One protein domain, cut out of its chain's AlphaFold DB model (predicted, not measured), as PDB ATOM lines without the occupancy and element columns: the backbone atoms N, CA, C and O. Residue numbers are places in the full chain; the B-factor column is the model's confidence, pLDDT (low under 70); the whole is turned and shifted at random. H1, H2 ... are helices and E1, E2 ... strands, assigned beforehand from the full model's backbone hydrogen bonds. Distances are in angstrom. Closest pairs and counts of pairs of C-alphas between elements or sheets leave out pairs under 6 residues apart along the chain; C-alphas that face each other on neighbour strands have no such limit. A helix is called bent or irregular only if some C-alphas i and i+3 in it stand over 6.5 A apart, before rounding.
ATOM      1  N   ARG A   8      35.002 -13.303 -10.895       41.94
ATOM      2  CA  ARG A   8      35.593 -14.456 -10.191       41.94
ATOM      3  C   ARG A   8      36.605 -14.074  -9.110       41.94
ATOM      4  O   ARG A   8      36.858 -14.868  -8.210       41.94
ATOM      5  N   GLY A   9      37.173 -12.866  -9.170       37.78
ATOM      6  CA  GLY A   9      38.112 -12.373  -8.156       37.78
ATOM      7  C   GLY A   9      37.466 -12.099  -6.792       37.78
ATOM      8  O   GLY A   9      38.115 -12.294  -5.766       37.78
ATOM      9  N   ASP A  10      36.183 -11.722  -6.776       43.59
ATOM     10  CA  ASP A  10      35.459 -11.348  -5.551       43.59
ATOM     11  C   ASP A  10      34.888 -12.569  -4.798       43.59
ATOM     12  O   ASP A  10      34.529 -12.474  -3.625       43.59
ATOM     13  N   GLU A  11      34.830 -13.745  -5.437       43.09
ATOM     14  CA  GLU A  11      34.334 -14.987  -4.821       43.09
ATOM     15  C   GLU A  11      35.368 -15.653  -3.898       43.09
ATOM     16  O   GLU A  11      35.003 -16.296  -2.912       43.09
ATOM     17  N   ILE A  12      36.666 -15.488  -4.184       44.19
ATOM     18  CA  ILE A  12      37.758 -16.151  -3.444       44.19
ATOM     19  C   ILE A  12      37.920 -15.550  -2.038       44.19
ATOM     20  O   ILE A  12      38.270 -16.254  -1.091       44.19
ATOM     21  N   THR A  13      37.620 -14.263  -1.873       49.59
ATOM     22  CA  THR A  13      37.728 -13.553  -0.591       49.59
ATOM     23  C   THR A  13      36.511 -13.748   0.315       49.59
ATOM     24  O   THR A  13      36.639 -13.608   1.530       49.59
ATOM     25  N   ALA A  14      35.352 -14.135  -0.230       55.88
ATOM     26  CA  ALA A  14      34.101 -14.249   0.526       55.88
ATOM     27  C   ALA A  14      34.060 -15.427   1.522       55.88
ATOM     28  O   ALA A  14      33.281 -15.395   2.473       55.88
ATOM     29  N   PHE A  15      34.899 -16.453   1.334       53.97
ATOM     30  CA  PHE A  15      34.836 -17.703   2.108       53.97
ATOM     31  C   PHE A  15      36.122 -18.062   2.864       53.97
ATOM     32  O   PHE A  15      36.230 -19.167   3.392       53.97
ATOM     33  N   ALA A  16      37.093 -17.146   2.952       54.09
ATOM     34  CA  ALA A  16      38.434 -17.434   3.477       54.09
ATOM     35  C   ALA A  16      38.471 -17.962   4.932       54.09
ATOM     36  O   ALA A  16      39.471 -18.547   5.335       54.09
ATOM     37  N   ASN A  17      37.388 -17.795   5.702       58.81
ATOM     38  CA  ASN A  17      37.317 -18.142   7.127       58.81
ATOM     39  C   ASN A  17      36.266 -19.218   7.476       58.81
ATOM     40  O   ASN A  17      35.976 -19.414   8.656       58.81
ATOM     41  N   VAL A  18      35.671 -19.905   6.492       58.47
ATOM     42  CA  VAL A  18      34.623 -20.913   6.751       58.47
ATOM     43  C   VAL A  18      35.253 -22.313   6.888       58.47
ATOM     44  O   VAL A  18      35.890 -22.770   5.937       58.47
ATOM     45  N   PRO A  19      35.094 -23.026   8.025       61.00
ATOM     46  CA  PRO A  19      35.644 -24.374   8.192       61.00
ATOM     47  C   PRO A  19      34.991 -25.377   7.215       61.00
ATOM     48  O   PRO A  19      33.812 -25.216   6.895       61.00
ATOM     49  N   PRO A  20      35.718 -26.407   6.738       63.62
ATOM     50  CA  PRO A  20      35.225 -27.352   5.731       63.62
ATOM     51  C   PRO A  20      34.120 -28.276   6.267       63.62
ATOM     52  O   PRO A  20      34.081 -28.594   7.458       63.62
ATOM     53  N   GLN A  21      33.228 -28.742   5.375       69.00
ATOM     54  CA  GLN A  21      32.144 -29.651   5.774       69.00
ATOM     55  C   GLN A  21      32.633 -31.071   5.667       69.00
ATOM     56  O   GLN A  21      33.146 -31.437   4.622       69.00
ATOM     57  N   ILE A  22      32.394 -31.902   6.676       70.44
ATOM     58  CA  ILE A  22      32.701 -33.327   6.576       70.44
ATOM     59  C   ILE A  22      31.403 -34.093   6.334       70.44
ATOM     60  O   ILE A  22      30.525 -34.135   7.196       70.44
ATOM     61  N   ILE A  23      31.289 -34.737   5.173       68.50
ATOM     62  CA  ILE A  23      30.207 -35.680   4.874       68.50
ATOM     63  C   ILE A  23      30.830 -37.054   4.661       68.50
ATOM     64  O   ILE A  23      31.649 -37.240   3.767       68.50
ATOM     65  N   LYS A  24      30.450 -38.028   5.499       69.31
ATOM     66  CA  LYS A  24      30.966 -39.411   5.452       69.31
ATOM     67  C   LYS A  24      32.507 -39.503   5.447       69.31
ATOM     68  O   LYS A  24      33.071 -40.397   4.830       69.31
ATOM     69  N   GLY A  25      33.179 -38.584   6.144       69.94
ATOM     70  CA  GLY A  25      34.642 -38.557   6.251       69.94
ATOM     71  C   GLY A  25      35.368 -37.845   5.105       69.94
ATOM     72  O   GLY A  25      36.592 -37.791   5.129       69.94
ATOM     73  N   SER A  26      34.651 -37.277   4.131       72.44
ATOM     74  CA  SER A  26      35.233 -36.450   3.070       72.44
ATOM     75  C   SER A  26      34.944 -34.974   3.310       72.44
ATOM     76  O   SER A  26      33.803 -34.607   3.606       72.44
ATOM     77  N   GLU A  27      35.969 -34.136   3.164       78.44
ATOM     78  CA  GLU A  27      35.812 -32.684   3.168       78.44
ATOM     79  C   GLU A  27      35.130 -32.228   1.875       78.44
ATOM     80  O   GLU A  27      35.596 -32.507   0.770       78.44
ATOM     81  N   ILE A  28      34.012 -31.527   2.016       80.56
ATOM     82  CA  ILE A  28      33.322 -30.862   0.920       80.56
ATOM     83  C   ILE A  28      33.770 -29.400   0.904       80.56
ATOM     84  O   ILE A  28      33.579 -28.694   1.905       80.56
ATOM     85  N   PRO A  29      34.323 -28.925  -0.225       87.06
ATOM     86  CA  PRO A  29      34.634 -27.518  -0.405       87.06
ATOM     87  C   PRO A  29      33.386 -26.650  -0.237       87.06
ATOM     88  O   PRO A  29      32.304 -26.981  -0.730       87.06
ATOM     89  N   VAL A  30      33.545 -25.500   0.413       87.56
ATOM     90  CA  VAL A  30      32.459 -24.542   0.670       87.56
ATOM     91  C   VAL A  30      31.739 -24.097  -0.610       87.56
ATOM     92  O   VAL A  30      30.535 -23.862  -0.591       87.56
ATOM     93  N   GLN A  31      32.442 -24.074  -1.745       88.44
ATOM     94  CA  GLN A  31      31.885 -23.753  -3.060       88.44
ATOM     95  C   GLN A  31      30.854 -24.797  -3.506       88.44
ATOM     96  O   GLN A  31      29.786 -24.442  -3.996       88.44
ATOM     97  N   ILE A  32      31.128 -26.086  -3.282       92.12
ATOM     98  CA  ILE A  32      30.191 -27.166  -3.616       92.12
ATOM     99  C   ILE A  32      28.975 -27.116  -2.694       92.12
ATOM    100  O   ILE A  32      27.847 -27.277  -3.154       92.12
ATOM    101  N   LEU A  33      29.183 -26.843  -1.402       93.38
ATOM    102  CA  LEU A  33      28.077 -26.632  -0.472       93.38
ATOM    103  C   LEU A  33      27.196 -25.449  -0.909       93.38
ATOM    104  O   LEU A  33      25.974 -25.582  -0.945       93.38
ATOM    105  N   SER A  34      27.807 -24.320  -1.278       94.94
ATOM    106  CA  SER A  34      27.102 -23.150  -1.808       94.94
ATOM    107  C   SER A  34      26.261 -23.517  -3.032       94.94
ATOM    108  O   SER A  34      25.077 -23.201  -3.067       94.94
ATOM    109  N   GLU A  35      26.817 -24.260  -3.991       95.38
ATOM    110  CA  GLU A  35      26.096 -24.728  -5.182       95.38
ATOM    111  C   GLU A  35      24.910 -25.651  -4.852       95.38
ATOM    112  O   GLU A  35      23.854 -25.564  -5.483       95.38
ATOM    113  N   ILE A  36      25.049 -26.532  -3.858       95.19
ATOM    114  CA  ILE A  36      23.946 -27.387  -3.395       95.19
ATOM    115  C   ILE A  36      22.835 -26.524  -2.788       95.19
ATOM    116  O   ILE A  36      21.670 -26.669  -3.156       95.19
ATOM    117  N   LEU A  37      23.194 -25.606  -1.888       96.38
ATOM    118  CA  LEU A  37      22.253 -24.711  -1.215       96.38
ATOM    119  C   LEU A  37      21.552 -23.763  -2.202       96.38
ATOM    120  O   LEU A  37      20.355 -23.514  -2.073       96.38
ATOM    121  N   LEU A  38      22.260 -23.296  -3.233       96.62
ATOM    122  CA  LEU A  38      21.739 -22.438  -4.302       96.62
ATOM    123  C   LEU A  38      20.553 -23.073  -5.054       96.62
ATOM    124  O   LEU A  38      19.644 -22.360  -5.492       96.62
ATOM    125  N   ARG A  39      20.551 -24.408  -5.176       96.00
ATOM    126  CA  ARG A  39      19.532 -25.212  -5.879       96.00
ATOM    127  C   ARG A  39      18.285 -25.508  -5.040       96.00
ATOM    128  O   ARG A  39      17.375 -26.167  -5.528       96.00
ATOM    129  N   ILE A  40      18.225 -25.049  -3.791       95.56
ATOM    130  CA  ILE A  40      17.021 -25.170  -2.963       95.56
ATOM    131  C   ILE A  40      16.039 -24.064  -3.359       95.56
ATOM    132  O   ILE A  40      16.338 -22.884  -3.193       95.56
ATOM    133  N   ASP A  41      14.868 -24.452  -3.867       90.50
ATOM    134  CA  ASP A  41      13.879 -23.508  -4.406       90.50
ATOM    135  C   ASP A  41      12.956 -22.882  -3.362       90.50
ATOM    136  O   ASP A  41      12.511 -21.746  -3.537       90.50
ATOM    137  N   ASP A  42      12.663 -23.583  -2.263       95.19
ATOM    138  CA  ASP A  42      11.805 -23.017  -1.223       95.19
ATOM    139  C   ASP A  42      12.564 -21.930  -0.453       95.19
ATOM    140  O   ASP A  42      13.455 -22.183   0.363       95.19
ATOM    141  N   ILE A  43      12.148 -20.693  -0.713       94.19
ATOM    142  CA  ILE A  43      12.714 -19.468  -0.158       94.19
ATOM    143  C   ILE A  43      12.757 -19.463   1.378       94.19
ATOM    144  O   ILE A  43      13.694 -18.942   1.989       94.19
ATOM    145  N   ARG A  44      11.758 -20.076   2.026       94.56
ATOM    146  CA  ARG A  44      11.687 -20.156   3.490       94.56
ATOM    147  C   ARG A  44      12.703 -21.158   4.024       94.56
ATOM    148  O   ARG A  44      13.352 -20.891   5.032       94.56
ATOM    149  N   THR A  45      12.873 -22.276   3.333       97.06
ATOM    150  CA  THR A  45      13.821 -23.328   3.676       97.06
ATOM    151  C   THR A  45      15.241 -22.793   3.591       97.06
ATOM    152  O   THR A  45      15.948 -22.800   4.598       97.06
ATOM    153  N   ILE A  46      15.635 -22.227   2.447       97.31
ATOM    154  CA  ILE A  46      16.983 -21.671   2.275       97.31
ATOM    155  C   ILE A  46      17.232 -20.454   3.181       97.31
ATOM    156  O   ILE A  46      18.317 -20.288   3.735       97.31
ATOM    157  N   GLY A  47      16.210 -19.619   3.390       96.25
ATOM    158  CA  GLY A  47      16.305 -18.410   4.202       96.25
ATOM    159  C   GLY A  47      16.338 -18.662   5.709       96.25
ATOM    160  O   GLY A  47      17.028 -17.930   6.420       96.25
ATOM    161  N   TYR A  48      15.622 -19.663   6.219       95.62
ATOM    162  CA  TYR A  48      15.354 -19.774   7.660       95.62
ATOM    163  C   TYR A  48      15.536 -21.174   8.244       95.62
ATOM    164  O   TYR A  48      15.751 -21.275   9.447       95.62
ATOM    165  N   VAL A  49      15.499 -22.238   7.438       97.75
ATOM    166  CA  VAL A  49      15.662 -23.621   7.924       97.75
ATOM    167  C   VAL A  49      17.098 -24.106   7.738       97.75
ATOM    168  O   VAL A  49      17.718 -24.565   8.691       97.75
ATOM    169  N   CYS A  50      17.670 -23.948   6.541       97.00
ATOM    170  CA  CYS A  50      19.047 -24.344   6.239       97.00
ATOM    171  C   CYS A  50      20.096 -23.705   7.172       97.00
ATOM    172  O   CYS A  50      20.988 -24.432   7.613       97.00
ATOM    173  N   PRO A  51      19.998 -22.417   7.563       96.69
ATOM    174  CA  PRO A  51      20.937 -21.836   8.526       96.69
ATOM    175  C   PRO A  51      20.925 -22.523   9.901       96.69
ATOM    176  O   PRO A  51      21.883 -22.402  10.653       96.69
ATOM    177  N   LEU A  52      19.862 -23.256  10.250       97.12
ATOM    178  CA  LEU A  52      19.735 -23.940  11.542       97.12
ATOM    179  C   LEU A  52      20.355 -25.345  11.549       97.12
ATOM    180  O   LEU A  52      20.439 -25.960  12.608       97.12
ATOM    181  N   VAL A  53      20.784 -25.864  10.394       95.81
ATOM    182  CA  VAL A  53      21.320 -27.230  10.274       95.81
ATOM    183  C   VAL A  53      22.676 -27.357  10.966       95.81
ATOM    184  O   VAL A  53      22.881 -28.254  11.782       95.81
ATOM    185  N   CYS A  54      23.620 -26.471  10.641       92.88
ATOM    186  CA  CYS A  54      24.933 -26.415  11.280       92.88
ATOM    187  C   CYS A  54      25.592 -25.040  11.084       92.88
ATOM    188  O   CYS A  54      25.157 -24.243  10.251       92.88
ATOM    189  N   ARG A  55      26.685 -24.783  11.820       91.94
ATOM    190  CA  ARG A  55      27.439 -23.515  11.742       91.94
ATOM    191  C   ARG A  55      27.888 -23.189  10.323       91.94
ATOM    192  O   ARG A  55      27.685 -22.082   9.863       91.94
ATOM    193  N   GLN A  56      28.406 -24.172   9.605       92.00
ATOM    194  CA  GLN A  56      28.924 -23.935   8.268       92.00
ATOM    195  C   GLN A  56      27.836 -23.562   7.251       92.00
ATOM    196  O   GLN A  56      28.055 -22.702   6.403       92.00
ATOM    197  N   TRP A  57      26.654 -24.183   7.335       95.38
ATOM    198  CA  TRP A  57      25.512 -23.805   6.496       95.38
ATOM    199  C   TRP A  57      25.064 -22.385   6.820       95.38
ATOM    200  O   TRP A  57      24.801 -21.600   5.912       95.38
ATOM    201  N   ASN A  58      25.027 -22.037   8.107       95.75
ATOM    202  CA  ASN A  58      24.781 -20.668   8.525       95.75
ATOM    203  C   ASN A  58      25.819 -19.700   7.939       95.75
ATOM    204  O   ASN A  58      25.423 -18.695   7.367       95.75
ATOM    205  N   ASP A  59      27.113 -20.008   8.029       94.88
ATOM    206  CA  ASP A  59      28.188 -19.126   7.561       94.88
ATOM    207  C   ASP A  59      28.083 -18.857   6.051       94.88
ATOM    208  O   ASP A  59      28.143 -17.702   5.626       94.88
ATOM    209  N   VAL A  60      27.813 -19.891   5.242       95.69
ATOM    210  CA  VAL A  60      27.542 -19.733   3.798       95.69
ATOM    211  C   VAL A  60      26.315 -18.853   3.555       95.69
ATOM    212  O   VAL A  60      26.357 -17.946   2.729       95.69
ATOM    213  N   LEU A  61      25.226 -19.083   4.291       96.31
ATOM    214  CA  LEU A  61      23.954 -18.373   4.108       96.31
ATOM    215  C   LEU A  61      23.918 -16.984   4.760       96.31
ATOM    216  O   LEU A  61      22.965 -16.232   4.541       96.31
ATOM    217  N   MET A  62      24.914 -16.629   5.569       93.12
ATOM    218  CA  MET A  62      25.134 -15.270   6.069       93.12
ATOM    219  C   MET A  62      26.023 -14.455   5.125       93.12
ATOM    220  O   MET A  62      25.963 -13.226   5.160       93.12
ATOM    221  N   ALA A  63      26.809 -15.107   4.263       93.31
ATOM    222  CA  ALA A  63      27.688 -14.428   3.325       93.31
ATOM    223  C   ALA A  63      26.881 -13.641   2.271       93.31
ATOM    224  O   ALA A  63      26.028 -14.217   1.585       93.31
ATOM    225  N   PRO A  64      27.168 -12.341   2.064       93.12
ATOM    226  CA  PRO A  64      26.466 -11.550   1.059       93.12
ATOM    227  C   PRO A  64      26.583 -12.110  -0.365       93.12
ATOM    228  O   PRO A  64      25.610 -12.100  -1.121       93.12
ATOM    229  N   GLY A  65      27.758 -12.649  -0.710       93.31
ATOM    230  CA  GLY A  65      28.035 -13.225  -2.027       93.31
ATOM    231  C   GLY A  65      27.090 -14.368  -2.403       93.31
ATOM    232  O   GLY A  65      26.635 -14.423  -3.543       93.31
ATOM    233  N   PHE A  66      26.691 -15.209  -1.438       96.69
ATOM    234  CA  PHE A  66      25.726 -16.285  -1.686       96.69
ATOM    235  C   PHE A  66      24.409 -15.739  -2.250       96.69
ATOM    236  O   PHE A  66      23.893 -16.254  -3.238       96.69
ATOM    237  N   TRP A  67      23.875 -14.666  -1.661       96.44
ATOM    238  CA  TRP A  67      22.584 -14.101  -2.064       96.44
ATOM    239  C   TRP A  67      22.655 -13.299  -3.366       96.44
ATOM    240  O   TRP A  67      21.666 -13.231  -4.096       96.44
ATOM    241  N   ILE A  68      23.819 -12.730  -3.694       95.19
ATOM    242  CA  ILE A  68      24.067 -12.151  -5.022       95.19
ATOM    243  C   ILE A  68      24.005 -13.257  -6.080       95.19
ATOM    244  O   ILE A  68      23.238 -13.133  -7.038       95.19
ATOM    245  N   ASN A  69      24.723 -14.362  -5.859       95.81
ATOM    246  CA  ASN A  69      24.718 -15.516  -6.758       95.81
ATOM    247  C   ASN A  69      23.319 -16.156  -6.833       95.81
ATOM    248  O   ASN A  69      22.868 -16.532  -7.911       95.81
ATOM    249  N   TYR A  70      22.578 -16.195  -5.720       96.88
ATOM    250  CA  TYR A  70      21.181 -16.642  -5.659       96.88
ATOM    251  C   TYR A  70      20.261 -15.836  -6.574       96.88
ATOM    252  O   TYR A  70      19.485 -16.423  -7.332       96.88
ATOM    253  N   MET A  71      20.348 -14.503  -6.528       96.50
ATOM    254  CA  MET A  71      19.553 -13.637  -7.399       96.50
ATOM    255  C   MET A  71      19.965 -13.784  -8.867       96.50
ATOM    256  O   MET A  71      19.094 -13.888  -9.727       96.50
ATOM    257  N   GLN A  72      21.268 -13.858  -9.157       96.12
ATOM    258  CA  GLN A  72      21.773 -14.062 -10.520       96.12
ATOM    259  C   GLN A  72      21.306 -15.395 -11.113       96.12
ATOM    260  O   GLN A  72      20.776 -15.413 -12.221       96.12
ATOM    261  N   TYR A  73      21.439 -16.492 -10.362       96.44
ATOM    262  CA  TYR A  73      21.005 -17.827 -10.777       96.44
ATOM    263  C   TYR A  73      19.512 -17.864 -11.131       96.44
ATOM    264  O   TYR A  73      19.114 -18.508 -12.098       96.44
ATOM    265  N   ARG A  74      18.687 -17.122 -10.382       95.00
ATOM    266  CA  ARG A  74      17.233 -17.028 -10.597       95.00
ATOM    267  C   ARG A  74      16.808 -15.901 -11.538       95.00
ATOM    268  O   ARG A  74      15.613 -15.703 -11.722       95.00
ATOM    269  N   SER A  75      17.752 -15.169 -12.133       95.12
ATOM    270  CA  SER A  75      17.466 -13.996 -12.977       95.12
ATOM    271  C   SER A  75      16.583 -12.942 -12.284       95.12
ATOM    272  O   SER A  75      15.789 -12.254 -12.922       95.12
ATOM    273  N   VAL A  76      16.728 -12.808 -10.964       94.38
ATOM    274  CA  VAL A  76      16.055 -11.790 -10.147       94.38
ATOM    275  C   VAL A  76      16.820 -10.474 -10.245       94.38
ATOM    276  O   VAL A  76      18.053 -10.453 -10.316       94.38
ATOM    277  N   THR A  77      16.100  -9.351 -10.222       95.69
ATOM    278  CA  THR A  77      16.707  -8.019 -10.286       95.69
ATOM    279  C   THR A  77      17.645  -7.772  -9.104       95.69
ATOM    280  O   THR A  77      17.234  -7.744  -7.944       95.69
ATOM    281  N   LEU A  78      18.921  -7.540  -9.412       95.50
ATOM    282  CA  LEU A  78      19.915  -7.138  -8.424       95.50
ATOM    283  C   LEU A  78      19.703  -5.683  -7.984       95.50
ATOM    284  O   LEU A  78      19.288  -4.849  -8.794       95.50
ATOM    285  N   PRO A  79      20.101  -5.323  -6.751       94.94
ATOM    286  CA  PRO A  79      20.153  -3.927  -6.353       94.94
ATOM    287  C   PRO A  79      21.087  -3.113  -7.258       94.94
ATOM    288  O   PRO A  79      22.103  -3.631  -7.753       94.94
ATOM    289  N   PRO A  80      20.812  -1.807  -7.411       93.75
ATOM    290  CA  PRO A  80      21.724  -0.868  -8.046       93.75
ATOM    291  C   PRO A  80      23.166  -1.015  -7.530       93.75
ATOM    292  O   PRO A  80      23.370  -1.260  -6.336       93.75
ATOM    293  N   PRO A  81      24.191  -0.832  -8.389       92.31
ATOM    294  CA  PRO A  81      25.592  -0.943  -7.980       92.31
ATOM    295  C   PRO A  81      25.971  -0.072  -6.775       92.31
ATOM    296  O   PRO A  81      26.841  -0.457  -6.004       92.31
ATOM    297  N   SER A  82      25.330   1.086  -6.596       92.06
ATOM    298  CA  SER A  82      25.530   1.958  -5.434       92.06
ATOM    299  C   SER A  82      25.101   1.299  -4.122       92.06
ATOM    300  O   SER A  82      25.843   1.370  -3.151       92.06
ATOM    301  N   LEU A  83      23.953   0.614  -4.103       92.12
ATOM    302  CA  LEU A  83      23.466  -0.101  -2.922       92.12
ATOM    303  C   LEU A  83      24.284  -1.366  -2.644       92.12
ATOM    304  O   LEU A  83      24.579  -1.654  -1.492       92.12
ATOM    305  N   ARG A  84      24.729  -2.084  -3.684       89.81
ATOM    306  CA  ARG A  84      25.581  -3.279  -3.519       89.81
ATOM    307  C   ARG A  84      26.938  -2.994  -2.867       89.81
ATOM    308  O   ARG A  84      27.560  -3.918  -2.362       89.81
ATOM    309  N   LYS A  85      27.399  -1.740  -2.892       89.69
ATOM    310  CA  LYS A  85      28.649  -1.316  -2.246       89.69
ATOM    311  C   LYS A  85      28.503  -1.045  -0.749       89.69
ATOM    312  O   LYS A  85      29.522  -0.819  -0.112       89.69
ATOM    313  N   ILE A  86      27.282  -1.024  -0.214       92.94
ATOM    314  CA  ILE A  86      27.014  -0.763   1.204       92.94
ATOM    315  C   ILE A  86      27.215  -2.074   1.981       92.94
ATOM    316  O   ILE A  86      26.414  -2.993   1.789       92.94
ATOM    317  N   PRO A  87      28.248  -2.194   2.838       89.06
ATOM    318  CA  PRO A  87      28.530  -3.431   3.575       89.06
ATOM    319  C   PRO A  87      27.398  -3.854   4.519       89.06
ATOM    320  O   PRO A  87      27.164  -5.043   4.715       89.06
ATOM    321  N   GLU A  88      26.679  -2.879   5.071       92.75
ATOM    322  CA  GLU A  88      25.584  -3.063   6.025       92.75
ATOM    323  C   GLU A  88      24.276  -3.499   5.349       92.75
ATOM    324  O   GLU A  88      23.315  -3.865   6.031       92.75
ATOM    325  N   LEU A  89      24.193  -3.451   4.013       94.62
ATOM    326  CA  LEU A  89      22.976  -3.822   3.301       94.62
ATOM    327  C   LEU A  89      22.672  -5.304   3.522       94.62
ATOM    328  O   LEU A  89      23.448  -6.195   3.168       94.62
ATOM    329  N   ASN A  90      21.474  -5.580   4.023       95.38
ATOM    330  CA  ASN A  90      20.989  -6.932   4.226       95.38
ATOM    331  C   ASN A  90      20.589  -7.583   2.893       95.38
ATOM    332  O   ASN A  90      19.411  -7.720   2.556       95.38
ATOM    333  N   ILE A  91      21.590  -8.013   2.125       95.69
ATOM    334  CA  ILE A  91      21.395  -8.595   0.796       95.69
ATOM    335  C   ILE A  91      20.563  -9.884   0.834       95.69
ATOM    336  O   ILE A  91      19.870 -10.204  -0.130       95.69
ATOM    337  N   LYS A  92      20.571 -10.593   1.970       95.38
ATOM    338  CA  LYS A  92      19.685 -11.729   2.215       95.38
ATOM    339  C   LYS A  92      18.227 -11.294   2.150       95.38
ATOM    340  O   LYS A  92      17.467 -11.859   1.376       95.38
ATOM    341  N   LYS A  93      17.825 -10.273   2.915       95.88
ATOM    342  CA  LYS A  93      16.446  -9.756   2.856       95.88
ATOM    343  C   LYS A  93      16.083  -9.265   1.460       95.88
ATOM    344  O   LYS A  93      14.995  -9.584   0.995       95.88
ATOM    345  N   VAL A  94      16.992  -8.564   0.784       96.25
ATOM    346  CA  VAL A  94      16.794  -8.143  -0.610       96.25
ATOM    347  C   VAL A  94      16.493  -9.339  -1.517       96.25
ATOM    348  O   VAL A  94      15.525  -9.296  -2.266       96.25
ATOM    349  N   ALA A  95      17.290 -10.407  -1.447       95.75
ATOM    350  CA  ALA A  95      17.107 -11.588  -2.289       95.75
ATOM    351  C   ALA A  95      15.798 -12.333  -1.991       95.75
ATOM    352  O   ALA A  95      15.181 -12.892  -2.899       95.75
ATOM    353  N   LEU A  96      15.368 -12.330  -0.725       95.50
ATOM    354  CA  LEU A  96      14.125 -12.972  -0.305       95.50
ATOM    355  C   LEU A  96      12.881 -12.138  -0.680       95.50
ATOM    356  O   LEU A  96      11.885 -12.689  -1.130       95.50
ATOM    357  N   LEU A  97      12.918 -10.816  -0.507       95.88
ATOM    358  CA  LEU A  97      11.745  -9.942  -0.684       95.88
ATOM    359  C   LEU A  97      11.658  -9.273  -2.061       95.88
ATOM    360  O   LEU A  97      10.604  -8.747  -2.421       95.88
ATOM    361  N   GLN A  98      12.753  -9.304  -2.822       95.38
ATOM    362  CA  GLN A  98      12.853  -8.847  -4.210       95.38
ATOM    363  C   GLN A  98      12.170  -7.482  -4.438       95.38
ATOM    364  O   GLN A  98      11.190  -7.383  -5.180       95.38
TER     365      GLN A  98
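This is residues 8 to 98 of the 171 residues of the protein "FBA domain-containing protein" of Gongylonema pulchrum (UniProt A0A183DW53). Five short helices, H2, H3, H4, H5 and H7, cross one another at slanted angles in a compact cluster, with a tiny two-strand hairpin of E1 and E2 at one end of the long axis and the four-residue helix H6, set in a loop, at the other. H1 lies to one side, near H5, and a loop leads from it to the hairpin. The printed part has 91 residues, with seven named helices and two named strands in the order H1, E1, E2, H2, H3, H4, H5, H6, H7; the sheet order is E1 - E2, antiparallel, and the class is mostly helix. The whole is compact, with a radius of gyration of the C-alphas of 13.2 A, and spans 42 by 29 by 21 A.

H1, residues 8 to 13, touches no helix but is near H5, residues 64 to 73: they are close but not clearly touching, with the closest C-alphas, Glu 11 and Gly 65, 7.1 A apart. E1, residues 21 to 23, and E2, residues 26 to 28, form a hairpin, antiparallel at 134 degrees between their directions. N 28 and O 21, 2.7 A, and N 23 and O 26, 3.0 A, are within hydrogen-bond range. H2, residues 30 to 38, touches H5 at a steep tilt of 50 degrees, the same way, closest at the C-alphas of Leu 38 and Tyr 70, 6.0 A. H2 only just touches H4, residues 55 to 62, with 3 pairs of C-alphas within 8 A; the closest are Ser 34 and Val 60, 6.6 A. H3, residues 43 to 52, makes a helical hairpin with H4, opposite ways at a steep tilt of 35.0 degrees, only just steep; their closest C-alphas are Pro 51 and Asn 58, 4.0 A. H6, residues 81 to 84, touches no helix. H7, residues 91 to 97, touches H5 at a steep tilt of 43 degrees, the same way, closest at the C-alphas of Trp 67 and Lys 92, 5.7 A. H7 also only just touches H3, with 3 pairs of C-alphas within 8 A; the closest are Ile 43 and Leu 96, 6.6 A. Among the pairs that are apart are H1 and H2, and H3 and H5. In H2, H4, H5 and H7 every O i to N i+4 pair is within hydrogen-bond range. In H3 it is 3 of 6, in H1 0 of 2, with 0 of 3 O i to N i+3 pairs in H1, and H6 is too short for an O i to N i+4 pair.

H1 begins at C-alpha 8, (35.593, -14.456, -10.191), and is 9.9 A long; it is neither bent nor irregular, but only just: C-alphas 9 and 12 are 6.0 A apart. E1 is 6.4 A and E2 6.3 A long. H2 is 12.0 A long and begins at C-alpha 30, (32.459, -24.542, 0.670). H3, 14.4 A, is only just irregular: C-alphas 47 and 50 are 6.8 A apart. H4 is 10.3 A, H5 14.5 A and H6 5.0 A long. H7, 9.9 A, ends at C-alpha 97, (11.745, -9.942, -0.684).

The two C-alphas farthest apart are those of Gly 25 and Ser 82, 43.1 A. The printed part has no cut. The links H1 to E1, H5 to H6 and H6 to H7 are short, the others are tight, and no link is long. The mean pLDDT of the printed part is 86.3; residues 8 to 21 and 23 to 25 are under 70, and H1 has a mean of 43.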